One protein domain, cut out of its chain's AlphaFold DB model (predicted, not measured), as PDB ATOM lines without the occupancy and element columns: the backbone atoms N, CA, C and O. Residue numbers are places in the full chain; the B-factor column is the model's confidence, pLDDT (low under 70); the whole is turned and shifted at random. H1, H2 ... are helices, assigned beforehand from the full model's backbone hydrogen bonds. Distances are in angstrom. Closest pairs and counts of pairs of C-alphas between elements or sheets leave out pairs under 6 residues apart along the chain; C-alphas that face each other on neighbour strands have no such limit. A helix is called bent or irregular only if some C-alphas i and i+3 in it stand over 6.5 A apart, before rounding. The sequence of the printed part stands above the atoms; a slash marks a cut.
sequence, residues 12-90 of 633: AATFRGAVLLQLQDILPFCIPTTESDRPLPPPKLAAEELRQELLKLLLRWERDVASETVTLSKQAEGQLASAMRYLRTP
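This is residues 12 to 90 of the 633 residues of an uncharacterized protein of Mesocestoides corti (UniProt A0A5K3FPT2). One long helix, H3, runs along the longest span of the domain, and three shorter helices, H1, H2 and H4, lie to one side of it: H2 runs back beside part of H3 as the other half of a wide helical hairpin, H4 crosses H3 at a steep tilt, and H1 meets the first half of H4 with its last residues in a corner. The contacts between the helices are few, and the long link of residues 31 to 43 arches from H2 to H3 at one end of the domain. The printed part has 79 residues, with four named helices in the order H1, H2, H3, H4 and no named strand, and its class is all helix. The whole is only just compact, close to loose, with a radius of gyration of the C-alphas of 13.5 A and spans of 38 by 28 by 21 A.

H1, residues 12 to 21, and H2, residues 23 to 30, are joined by a tight link of 1 residue. They meet only through their link, and are near each other, with 5 pairs of C-alphas within 10 A. H3, residues 44 to 66, follows after a long link of 13 residues. H2 and H3 only just touch, with 3 pairs of C-alphas within 8 A; the closest are those of Cys 30 and Arg 51, 6.2 A apart. H3 touches H2 with residues 50 to 54 alone. H2 and H3 run opposite ways at a shallow tilt of 29 degrees and form a helical hairpin. H1 and H3 are apart, but only just, with their closest C-alphas 8.4 A from each other. H4, residues 74 to 88, follows H3 after a short link of 7 residues. H3 and H4 touch, with H3 using residues 58 to 65 alone; the closest C-alphas are those of Glu 62 and Leu 80, 7.1 A apart. They run opposite ways at a steep tilt of 52 degrees. H4 touches H1 with residues 75 to 80 alone, and the closest C-alphas are those of Leu 20 and Ala 76, 5.1 A apart. H1 and H4 run the same way at a steep tilt of 64 degrees. H2 and H4 are close but not clearly touching, with the C-alphas of Leu 23 and Gln 79 closest at 7.2 A; they run the same way at a tilt of 37 degrees, only just steep. Of the 3 pairs of helices that touch, 1 is at a shallow tilt, and the helix packing is mostly crossed, but only just. In H1, H3 and H4 every O i to N i+4 pair is within hydrogen-bond range, while in H2 2 of 4 are.

H1 begins at C-alpha 12, at (54.909, -13.651, -25.771), and measures 14.2 A from first to last C-alpha. H2, from Leu 23 to Cys 30, measures 10.0 A; it is irregular, but only just, with C-alphas 25 and 28 standing 6.7 A apart. H3 is the longest helix and covers 33.1 A, from C-alpha 44 at (35.617, 1.441, -42.665) to C-alpha 66 at (41.527, -19.801, -17.919). H4 covers 20.9 A and ends at C-alpha 88, at (29.717, -7.973, -22.144).

The two C-alphas farthest apart are those of Asp 37 and Glu 68, at 39.8 A, and the first and last printed C-alphas, of Ala 12 and Pro 90, are 32.0 A apart. The printed part has no cut. The link from H2 to H3, residues 31 to 43, is the long one, and its C-alphas lie 9 to 21 A from the mean of all C-alphas. The mean pLDDT of the printed part is 78.9, and 14 residues are under 70: residues 29 to 30, residues 32 to 42 and residue 44.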
ATOM      1  N   ALA A  12      56.313 -13.848 -25.434       77.44
ATOM      2  CA  ALA A  12      54.909 -13.651 -25.771       77.44
ATOM      3  C   ALA A  12      54.006 -13.371 -24.551       77.44
ATOM      4  O   ALA A  12      53.096 -12.551 -24.650       77.44
ATOM      5  N   ALA A  13      54.245 -14.022 -23.410       77.81
ATOM      6  CA  ALA A  13      53.542 -13.783 -22.149       77.81
ATOM      7  C   ALA A  13      53.925 -12.421 -21.548       77.81
ATOM      8  O   ALA A  13      53.047 -11.670 -21.127       77.81
ATOM      9  N   THR A  14      55.210 -12.055 -21.595       80.94
ATOM     10  CA  THR A  14      55.696 -10.734 -21.160       80.94
ATOM     11  C   THR A  14      55.101  -9.616 -22.015       80.94
ATOM     12  O   THR A  14      54.587  -8.632 -21.485       80.94
ATOM     13  N   PHE A  15      55.085  -9.797 -23.340       84.94
ATOM     14  CA  PHE A  15      54.448  -8.869 -24.271       84.94
ATOM     15  C   PHE A  15      52.935  -8.763 -24.031       84.94
ATOM     16  O   PHE A  15      52.410  -7.656 -23.940       84.94
ATOM     17  N   ARG A  16      52.232  -9.896 -23.856       85.38
ATOM     18  CA  ARG A  16      50.808  -9.912 -23.469       85.38
ATOM     19  C   ARG A  16      50.562  -9.114 -22.197       85.38
ATOM     20  O   ARG A  16      49.649  -8.298 -22.168       85.38
ATOM     21  N   GLY A  17      51.377  -9.343 -21.169       82.56
ATOM     22  CA  GLY A  17      51.296  -8.624 -19.904       82.56
ATOM     23  C   GLY A  17      51.428  -7.117 -20.105       82.56
ATOM     24  O   GLY A  17      50.572  -6.372 -19.643       82.56
ATOM     25  N   ALA A  18      52.435  -6.669 -20.856       83.88
ATOM     26  CA  ALA A  18      52.645  -5.251 -21.144       83.88
ATOM     27  C   ALA A  18      51.460  -4.613 -21.894       83.88
ATOM     28  O   ALA A  18      50.992  -3.545 -21.504       83.88
ATOM     29  N   VAL A  19      50.926  -5.293 -22.917       85.44
ATOM     30  CA  VAL A  19      49.749  -4.815 -23.665       85.44
ATOM     31  C   VAL A  19      48.515  -4.737 -22.766       85.44
ATOM     32  O   VAL A  19      47.763  -3.771 -22.843       85.44
ATOM     33  N   LEU A  20      48.307  -5.724 -21.892       86.38
ATOM     34  CA  LEU A  20      47.170  -5.743 -20.972       86.38
ATOM     35  C   LEU A  20      47.256  -4.666 -19.887       86.38
ATOM     36  O   LEU A  20      46.231  -4.120 -19.486       86.38
ATOM     37  N   LEU A  21      48.464  -4.325 -19.436       86.50
ATOM     38  CA  LEU A  21      48.676  -3.224 -18.493       86.50
ATOM     39  C   LEU A  21      48.339  -1.862 -19.114       86.50
ATOM     40  O   LEU A  21      47.814  -1.002 -18.414       86.50
ATOM     41  N   GLN A  22      48.576  -1.697 -20.417       84.25
ATOM     42  CA  GLN A  22      48.222  -0.498 -21.191       84.25
ATOM     43  C   GLN A  22      46.863  -0.620 -21.897       84.25
ATOM     44  O   GLN A  22      46.513   0.211 -22.735       84.25
ATOM     45  N   LEU A  23      46.068  -1.651 -21.585       81.88
ATOM     46  CA  LEU A  23      44.836  -1.937 -22.323       81.88
ATOM     47  C   LEU A  23      43.851  -0.771 -22.256       81.88
ATOM     48  O   LEU A  23      43.180  -0.498 -23.244       81.88
ATOM     49  N   GLN A  24      43.793  -0.067 -21.125       77.62
ATOM     50  CA  GLN A  24      42.923   1.098 -20.943       77.62
ATOM     51  C   GLN A  24      43.279   2.253 -21.888       77.62
ATOM     52  O   GLN A  24      42.374   2.925 -22.376       77.62
ATOM     53  N   ASP A  25      44.564   2.431 -22.198       77.94
ATOM     54  CA  ASP A  25      45.044   3.467 -23.117       77.94
ATOM     55  C   ASP A  25      44.827   3.063 -24.582       77.94
ATOM     56  O   ASP A  25      44.594   3.908 -25.439       77.94
ATOM     57  N   ILE A  26      44.877   1.760 -24.878       76.06
ATOM     58  CA  ILE A  26      44.768   1.216 -26.240       76.06
ATOM     59  C   ILE A  26      43.301   1.040 -26.666       76.06
ATOM     60  O   ILE A  26      42.954   1.267 -27.829       76.06
ATOM     61  N   LEU A  27      42.419   0.653 -25.738       75.31
ATOM     62  CA  LEU A  27      41.022   0.310 -26.021       75.31
ATOM     63  C   LEU A  27      40.244   1.418 -26.757       75.31
ATOM     64  O   LEU A  27      39.540   1.067 -27.701       75.31
ATOM     65  N   PRO A  28      40.376   2.723 -26.433       74.06
ATOM     66  CA  PRO A  28      39.661   3.798 -27.132       74.06
ATOM     67  C   PRO A  28      40.042   3.940 -28.612       74.06
ATOM     68  O   PRO A  28      39.219   4.341 -29.435       74.06
ATOM     69  N   PHE A  29      41.280   3.590 -28.974       68.62
ATOM     70  CA  PHE A  29      41.748   3.626 -30.363       68.62
ATOM     71  C   PHE A  29      41.257   2.426 -31.172       68.62
ATOM     72  O   PHE A  29      41.131   2.503 -32.396       68.62
ATOM     73  N   CYS A  30      40.967   1.313 -30.499       69.00
ATOM     74  CA  CYS A  30      40.467   0.102 -31.136       69.00
ATOM     75  C   CYS A  30      38.938   0.004 -31.114       69.00
ATOM     76  O   CYS A  30      38.344  -0.584 -32.016       69.00
ATOM     77  N   ILE A  31      38.295   0.585 -30.104       71.06
ATOM     78  CA  ILE A  31      36.853   0.594 -29.893       71.06
ATOM     79  C   ILE A  31      36.422   2.058 -29.846       71.06
ATOM     80  O   ILE A  31      36.638   2.729 -28.840       71.06
ATOM     81  N   PRO A  32      35.824   2.577 -30.927       63.50
ATOM     82  CA  PRO A  32      35.536   3.996 -31.019       63.50
ATOM     83  C   PRO A  32      34.479   4.416 -29.989       63.50
ATOM     84  O   PRO A  32      33.289   4.140 -30.158       63.50
ATOM     85  N   THR A  33      34.921   5.121 -28.950       57.72
ATOM     86  CA  THR A  33      34.082   5.882 -28.020       57.72
ATOM     87  C   THR A  33      33.885   7.313 -28.539       57.72
ATOM     88  O   THR A  33      34.492   7.732 -29.525       57.72
ATOM     89  N   THR A  34      32.940   8.034 -27.950       54.88
ATOM     90  CA  THR A  34      32.240   9.198 -28.524       54.88
ATOM     91  C   THR A  34      33.063  10.447 -28.798       54.88
ATOM     92  O   THR A  34      32.562  11.329 -29.483       54.88
ATOM     93  N   GLU A  35      34.303  10.529 -28.324       52.53
ATOM     94  CA  GLU A  35      35.077  11.777 -28.321       52.53
ATOM     95  C   GLU A  35      36.556  11.549 -28.667       52.53
ATOM     96  O   GLU A  35      37.453  11.976 -27.951       52.53
ATOM     97  N   SER A  36      36.847  10.849 -29.765       46.53
ATOM     98  CA  SER A  36      38.205  10.883 -30.328       46.53
ATOM     99  C   SER A  36      38.268  11.892 -31.471       46.53
ATOM    100  O   SER A  36      38.018  11.575 -32.636       46.53
ATOM    101  N   ASP A  37      38.612  13.130 -31.124       47.50
ATOM    102  CA  ASP A  37      39.079  14.125 -32.083       47.50
ATOM    103  C   ASP A  37      40.390  13.637 -32.735       47.50
ATOM    104  O   ASP A  37      41.481  13.813 -32.203       47.50
ATOM    105  N   ARG A  38      40.243  13.043 -33.931       52.12
ATOM    106  CA  ARG A  38      41.268  12.660 -34.936       52.12
ATOM    107  C   ARG A  38      42.225  11.520 -34.531       52.12
ATOM    108  O   ARG A  38      43.011  11.641 -33.601       52.12
ATOM    109  N   PRO A  39      42.256  10.432 -35.324       47.03
ATOM    110  CA  PRO A  39      42.901  10.457 -36.642       47.03
ATOM    111  C   PRO A  39      41.949  10.044 -37.776       47.03
ATOM    112  O   PRO A  39      40.832   9.593 -37.531       47.03
ATOM    113  N   LEU A  40      42.370  10.224 -39.036       49.62
ATOM    114  CA  LEU A  40      41.625   9.709 -40.192       49.62
ATOM    115  C   LEU A  40      41.366   8.211 -39.970       49.62
ATOM    116  O   LEU A  40      42.336   7.461 -39.826       49.62
ATOM    117  N   PRO A  41      40.096   7.771 -39.910       55.16
ATOM    118  CA  PRO A  41      39.806   6.375 -39.658       55.16
ATOM    119  C   PRO A  41      40.413   5.544 -40.797       55.16
ATOM    120  O   PRO A  41      40.329   5.960 -41.961       55.16
ATOM    121  N   PRO A  42      41.004   4.370 -40.509       58.00
ATOM    122  CA  PRO A  42      41.272   3.398 -41.559       58.00
ATOM    123  C   PRO A  42      39.977   3.174 -42.364       58.00
ATOM    124  O   PRO A  42      38.883   3.378 -41.819       58.00
ATOM    125  N   PRO A  43      40.056   2.804 -43.660       72.12
ATOM    126  CA  PRO A  43      38.859   2.546 -44.459       72.12
ATOM    127  C   PRO A  43      37.899   1.671 -43.648       72.12
ATOM    128  O   PRO A  43      38.359   0.742 -42.993       72.12
ATOM    129  N   LYS A  44      36.597   2.002 -43.626       68.94
ATOM    130  CA  LYS A  44      35.617   1.441 -42.665       68.94
ATOM    131  C   LYS A  44      35.755  -0.077 -42.472       68.94
ATOM    132  O   LYS A  44      35.767  -0.543 -41.340       68.94
ATOM    133  N   LEU A  45      35.986  -0.794 -43.572       73.50
ATOM    134  CA  LEU A  45      36.251  -2.233 -43.606       73.50
ATOM    135  C   LEU A  45      37.481  -2.656 -42.785       73.50
ATOM    136  O   LEU A  45      37.384  -3.561 -41.970       73.50
ATOM    137  N   ALA A  46      38.618  -1.975 -42.933       75.12
ATOM    138  CA  ALA A  46      39.820  -2.256 -42.150       75.12
ATOM    139  C   ALA A  46      39.624  -1.926 -40.660       75.12
ATOM    140  O   ALA A  46      40.156  -2.614 -39.796       75.12
ATOM    141  N   ALA A  47      38.837  -0.894 -40.340       73.88
ATOM    142  CA  ALA A  47      38.495  -0.577 -38.954       73.88
ATOM    143  C   ALA A  47      37.605  -1.658 -38.314       73.88
ATOM    144  O   ALA A  47      37.712  -1.908 -37.116       73.88
ATOM    145  N   GLU A  48      36.693  -2.251 -39.085       77.94
ATOM    146  CA  GLU A  48      35.831  -3.360 -38.657       77.94
ATOM    147  C   GLU A  48      36.619  -4.664 -38.515       77.94
ATOM    148  O   GLU A  48      36.467  -5.356 -37.512       77.94
ATOM    149  N   GLU A  49      37.517  -4.956 -39.455       82.81
ATOM    150  CA  GLU A  49      38.394  -6.127 -39.415       82.81
ATOM    151  C   GLU A  49      39.339  -6.080 -38.208       82.81
ATOM    152  O   GLU A  49      39.420  -7.041 -37.448       82.81
ATOM    153  N   LEU A  50      39.982  -4.934 -37.949       82.44
ATOM    154  CA  LEU A  50      40.832  -4.756 -36.766       82.44
ATOM    155  C   LEU A  50      40.049  -4.903 -35.457       82.44
ATOM    156  O   LEU A  50      40.549  -5.506 -34.510       82.44
ATOM    157  N   ARG A  51      38.814  -4.385 -35.406       84.88
ATOM    158  CA  ARG A  51      37.910  -4.576 -34.262       84.88
ATOM    159  C   ARG A  51      37.611  -6.054 -34.042       84.88
ATOM    160  O   ARG A  51      37.735  -6.542 -32.922       84.88
ATOM    161  N   GLN A  52      37.265  -6.771 -35.107       87.50
ATOM    162  CA  GLN A  52      36.972  -8.197 -35.041       87.50
ATOM    163  C   GLN A  52      38.197  -9.007 -34.588       87.50
ATOM    164  O   GLN A  52      38.073  -9.859 -33.709       87.50
ATOM    165  N   GLU A  53      39.379  -8.733 -35.142       87.50
ATOM    166  CA  GLU A  53      40.623  -9.416 -34.769       87.50
ATOM    167  C   GLU A  53      41.041  -9.123 -33.325       87.50
ATOM    168  O   GLU A  53      41.452 -10.043 -32.617       87.50
ATOM    169  N   LEU A  54      40.864  -7.889 -32.841       88.75
ATOM    170  CA  LEU A  54      41.095  -7.569 -31.432       88.75
ATOM    171  C   LEU A  54      40.170  -8.380 -30.517       88.75
ATOM    172  O   LEU A  54      40.645  -8.971 -29.551       88.75
ATOM    173  N   LEU A  55      38.868  -8.438 -30.814       90.75
ATOM    174  CA  LEU A  55      37.915  -9.203 -30.002       90.75
ATOM    175  C   LEU A  55      38.248 -10.701 -30.002       90.75
ATOM    176  O   LEU A  55      38.257 -11.324 -28.942       90.75
ATOM    177  N   LYS A  56      38.593 -11.274 -31.163       90.69
ATOM    178  CA  LYS A  56      39.074 -12.664 -31.261       90.69
ATOM    179  C   LYS A  56      40.319 -12.891 -30.407       90.69
ATOM    180  O   LYS A  56      40.455 -13.930 -29.760       90.69
ATOM    181  N   LEU A  57      41.237 -11.929 -30.411       90.25
ATOM    182  CA  LEU A  57      42.477 -11.988 -29.656       90.25
ATOM    183  C   LEU A  57      42.217 -11.898 -28.147       90.25
ATOM    184  O   LEU A  57      42.756 -12.723 -27.415       90.25
ATOM    185  N   LEU A  58      41.343 -11.000 -27.685       90.69
ATOM    186  CA  LEU A  58      40.943 -10.914 -26.275       90.69
ATOM    187  C   LEU A  58      40.241 -12.193 -25.796       90.69
ATOM    188  O   LEU A  58      40.611 -12.722 -24.751       90.69
ATOM    189  N   LEU A  59      39.317 -12.748 -26.589       90.94
ATOM    190  CA  LEU A  59      38.668 -14.037 -26.301       90.94
ATOM    191  C   LEU A  59      39.681 -15.182 -26.189       90.94
ATOM    192  O   LEU A  59      39.590 -16.030 -25.303       90.94
ATOM    193  N   ARG A  60      40.682 -15.205 -27.078       89.56
ATOM    194  CA  ARG A  60      41.772 -16.181 -27.005       89.56
ATOM    195  C   ARG A  60      42.599 -15.999 -25.734       89.56
ATOM    196  O   ARG A  60      42.968 -16.984 -25.112       89.56
ATOM    197  N   TRP A  61      42.919 -14.761 -25.368       90.00
ATOM    198  CA  TRP A  61      43.730 -14.467 -24.187       90.00
ATOM    199  C   TRP A  61      42.997 -14.868 -22.908       90.00
ATOM    200  O   TRP A  61      43.612 -15.461 -22.030       90.00
ATOM    201  N   GLU A  62      41.690 -14.616 -22.834       90.19
ATOM    202  CA  GLU A  62      40.846 -15.034 -21.712       90.19
ATOM    203  C   GLU A  62      40.839 -16.559 -21.559       90.19
ATOM    204  O   GLU A  62      41.015 -17.065 -20.452       90.19
ATOM    205  N   ARG A  63      40.731 -17.304 -22.669       87.94
ATOM    206  CA  ARG A  63      40.821 -18.769 -22.642       87.94
ATOM    207  C   ARG A  63      42.189 -19.262 -22.202       87.94
ATOM    208  O   ARG A  63      42.249 -20.139 -21.357       87.94
ATOM    209  N   ASP A  64      43.261 -18.723 -22.777       85.75
ATOM    210  CA  ASP A  64      44.623 -19.183 -22.492       85.75
ATOM    211  C   ASP A  64      44.988 -18.988 -21.006       85.75
ATOM    212  O   ASP A  64      45.721 -19.803 -20.439       85.75
ATOM    213  N   VAL A  65      44.465 -17.920 -20.387       85.69
ATOM    214  CA  VAL A  65      44.563 -17.663 -18.941       85.69
ATOM    215  C   VAL A  65      43.690 -18.645 -18.158       85.69
ATOM    216  O   VAL A  65      44.168 -19.253 -17.208       85.69
ATOM    217  N   ALA A  66      42.436 -18.858 -18.575       85.06
ATOM    218  CA  ALA A  66      41.527 -19.801 -17.919       85.06
ATOM    219  C   ALA A  66      42.000 -21.265 -17.996       85.06
ATOM    220  O   ALA A  66      41.717 -22.047 -17.096       85.06
ATOM    221  N   SER A  67      42.721 -21.640 -19.056       80.44
ATOM    222  CA  SER A  67      43.312 -22.969 -19.231       80.44
ATOM    223  C   SER A  67      44.708 -23.101 -18.613       80.44
ATOM    224  O   SER A  67      45.383 -24.089 -18.888       80.44
ATOM    225  N   GLU A  68      45.173 -22.095 -17.860       79.75
ATOM    226  CA  GLU A  68      46.495 -22.029 -17.203       79.75
ATOM    227  C   GLU A  68      47.694 -22.225 -18.154       79.75
ATOM    228  O   GLU A  68      48.827 -22.453 -17.735       79.75
ATOM    229  N   THR A  69      47.470 -22.091 -19.465       76.50
ATOM    230  CA  THR A  69      48.519 -22.266 -20.486       76.50
ATOM    231  C   THR A  69      49.490 -21.093 -20.523       76.50
ATOM    232  O   THR A  69      50.634 -21.240 -20.956       76.50
ATOM    233  N   VAL A  70      49.034 -19.918 -20.086       80.56
ATOM    234  CA  VAL A  70      49.833 -18.700 -20.006       80.56
ATOM    235  C   VAL A  70      49.626 -18.077 -18.637       80.56
ATOM    236  O   VAL A  70      48.515 -17.692 -18.289       80.56
ATOM    237  N   THR A  71      50.718 -17.926 -17.894       80.50
ATOM    238  CA  THR A  71      50.732 -17.200 -16.628       80.50
ATOM    239  C   THR A  71      50.978 -15.717 -16.894       80.50
ATOM    240  O   THR A  71      51.977 -15.331 -17.506       80.50
ATOM    241  N   LEU A  72      50.043 -14.868 -16.467       80.94
ATOM    242  CA  LEU A  72      50.161 -13.414 -16.551       80.94
ATOM    243  C   LEU A  72      50.296 -12.820 -15.143       80.94
ATOM    244  O   LEU A  72      50.147 -13.502 -14.131       80.94
ATOM    245  N   SER A  73      50.621 -11.529 -15.052       85.44
ATOM    246  CA  SER A  73      50.554 -10.844 -13.760       85.44
ATOM    247  C   SER A  73      49.091 -10.718 -13.322       85.44
ATOM    248  O   SER A  73      48.216 -10.444 -14.144       85.44
ATOM    249  N   LYS A  74      48.820 -10.824 -12.014       85.25
ATOM    250  CA  LYS A  74      47.460 -10.661 -11.457       85.25
ATOM    251  C   LYS A  74      46.793  -9.350 -11.892       85.25
ATOM    252  O   LYS A  74      45.581  -9.287 -12.068       85.25
ATOM    253  N   GLN A  75      47.593  -8.298 -12.075       85.81
ATOM    254  CA  GLN A  75      47.116  -7.012 -12.574       85.81
ATOM    255  C   GLN A  75      46.658  -7.106 -14.037       85.81
ATOM    256  O   GLN A  75      45.574  -6.627 -14.350       85.81
ATOM    257  N   ALA A  76      47.436  -7.740 -14.918       84.19
ATOM    258  CA  ALA A  76      47.071  -7.929 -16.322       84.19
ATOM    259  C   ALA A  76      45.832  -8.829 -16.487       84.19
ATOM    260  O   ALA A  76      44.956  -8.522 -17.294       84.19
ATOM    261  N   GLU A  77      45.718  -9.891 -15.685       86.38
ATOM    262  CA  GLU A  77      44.525 -10.751 -15.643       86.38
ATOM    263  C   GLU A  77      43.286  -9.965 -15.204       86.38
ATOM    264  O   GLU A  77      42.240 -10.040 -15.846       86.38
ATOM    265  N   GLY A  78      43.417  -9.142 -14.157       87.19
ATOM    266  CA  GLY A  78      42.345  -8.263 -13.692       87.19
ATOM    267  C   GLY A  78      41.916  -7.232 -14.741       87.19
ATOM    268  O   GLY A  78      40.720  -6.987 -14.902       87.19
ATOM    269  N   GLN A  79      42.864  -6.664 -15.494       87.06
ATOM    270  CA  GLN A  79      42.567  -5.736 -16.593       87.06
ATOM    271  C   GLN A  79      41.824  -6.427 -17.739       87.06
ATOM    272  O   GLN A  79      40.814  -5.906 -18.210       87.06
ATOM    273  N   LEU A  80      42.268  -7.622 -18.143       88.56
ATOM    274  CA  LEU A  80      41.591  -8.420 -19.164       88.56
ATOM    275  C   LEU A  80      40.166  -8.786 -18.731       88.56
ATOM    276  O   LEU A  80      39.219  -8.555 -19.479       88.56
ATOM    277  N   ALA A  81      39.998  -9.298 -17.510       89.12
ATOM    278  CA  ALA A  81      38.691  -9.665 -16.973       89.12
ATOM    279  C   ALA A  81      37.754  -8.451 -16.867       89.12
ATOM    280  O   ALA A  81      36.578  -8.537 -17.222       89.12
ATOM    281  N   SER A  82      38.274  -7.304 -16.421       88.31
ATOM    282  CA  SER A  82      37.524  -6.047 -16.353       88.31
ATOM    283  C   SER A  82      37.077  -5.578 -17.739       88.31
ATOM    284  O   SER A  82      35.902  -5.263 -17.933       88.31
ATOM    285  N   ALA A  83      37.976  -5.605 -18.729       87.44
ATOM    286  CA  ALA A  83      37.667  -5.229 -20.106       87.44
ATOM    287  C   ALA A  83      36.634  -6.171 -20.740       87.44
ATOM    288  O   ALA A  83      35.642  -5.707 -21.300       87.44
ATOM    289  N   MET A  84      36.801  -7.489 -20.600       90.12
ATOM    290  CA  MET A  84      35.833  -8.466 -21.107       90.12
ATOM    291  C   MET A  84      34.470  -8.318 -20.425       90.12
ATOM    292  O   MET A  84      33.434  -8.362 -21.090       90.12
ATOM    293  N   ARG A  85      34.442  -8.055 -19.112       89.94
ATOM    294  CA  ARG A  85      33.202  -7.751 -18.388       89.94
ATOM    295  C   ARG A  85      32.547  -6.478 -18.916       89.94
ATOM    296  O   ARG A  85      31.344  -6.490 -19.151       89.94
ATOM    297  N   TYR A  86      33.315  -5.414 -19.140       86.44
ATOM    298  CA  TYR A  86      32.813  -4.164 -19.711       86.44
ATOM    299  C   TYR A  86      32.188  -4.384 -21.098       86.44
ATOM    300  O   TYR A  86      31.059  -3.963 -21.334       86.44
ATOM    301  N   LEU A  87      32.855  -5.124 -21.985       86.56
ATOM    302  CA  LEU A  87      32.339  -5.402 -23.332       86.56
ATOM    303  C   LEU A  87      31.084  -6.285 -23.337       86.56
ATOM    304  O   LEU A  87      30.253  -6.163 -24.234       86.56
ATOM    305  N   ARG A  88      30.921  -7.148 -22.330       89.44
ATOM    306  CA  ARG A  88      29.717  -7.973 -22.144       89.44
ATOM    307  C   ARG A  88      28.576  -7.235 -21.447       89.44
ATOM    308  O   ARG A  88      27.436  -7.695 -21.507       89.44
ATOM    309  N   THR A  89      28.846  -6.120 -20.763       86.19
ATOM    310  CA  THR A  89      27.783  -5.384 -20.068       86.19
ATOM    311  C   THR A  89      26.822  -4.730 -21.065       86.19
ATOM    312  O   THR A  89      27.259  -4.027 -21.978       86.19
ATOM    313  N   PRO A  90      25.500  -4.932 -20.912       75.69
ATOM    314  CA  PRO A  90      24.525  -4.356 -21.823       75.69
ATOM    315  C   PRO A  90      24.499  -2.834 -21.666       75.69
ATOM    316  O   PRO A  90      24.194  -2.303 -20.596       75.69
TER     317      PRO A  90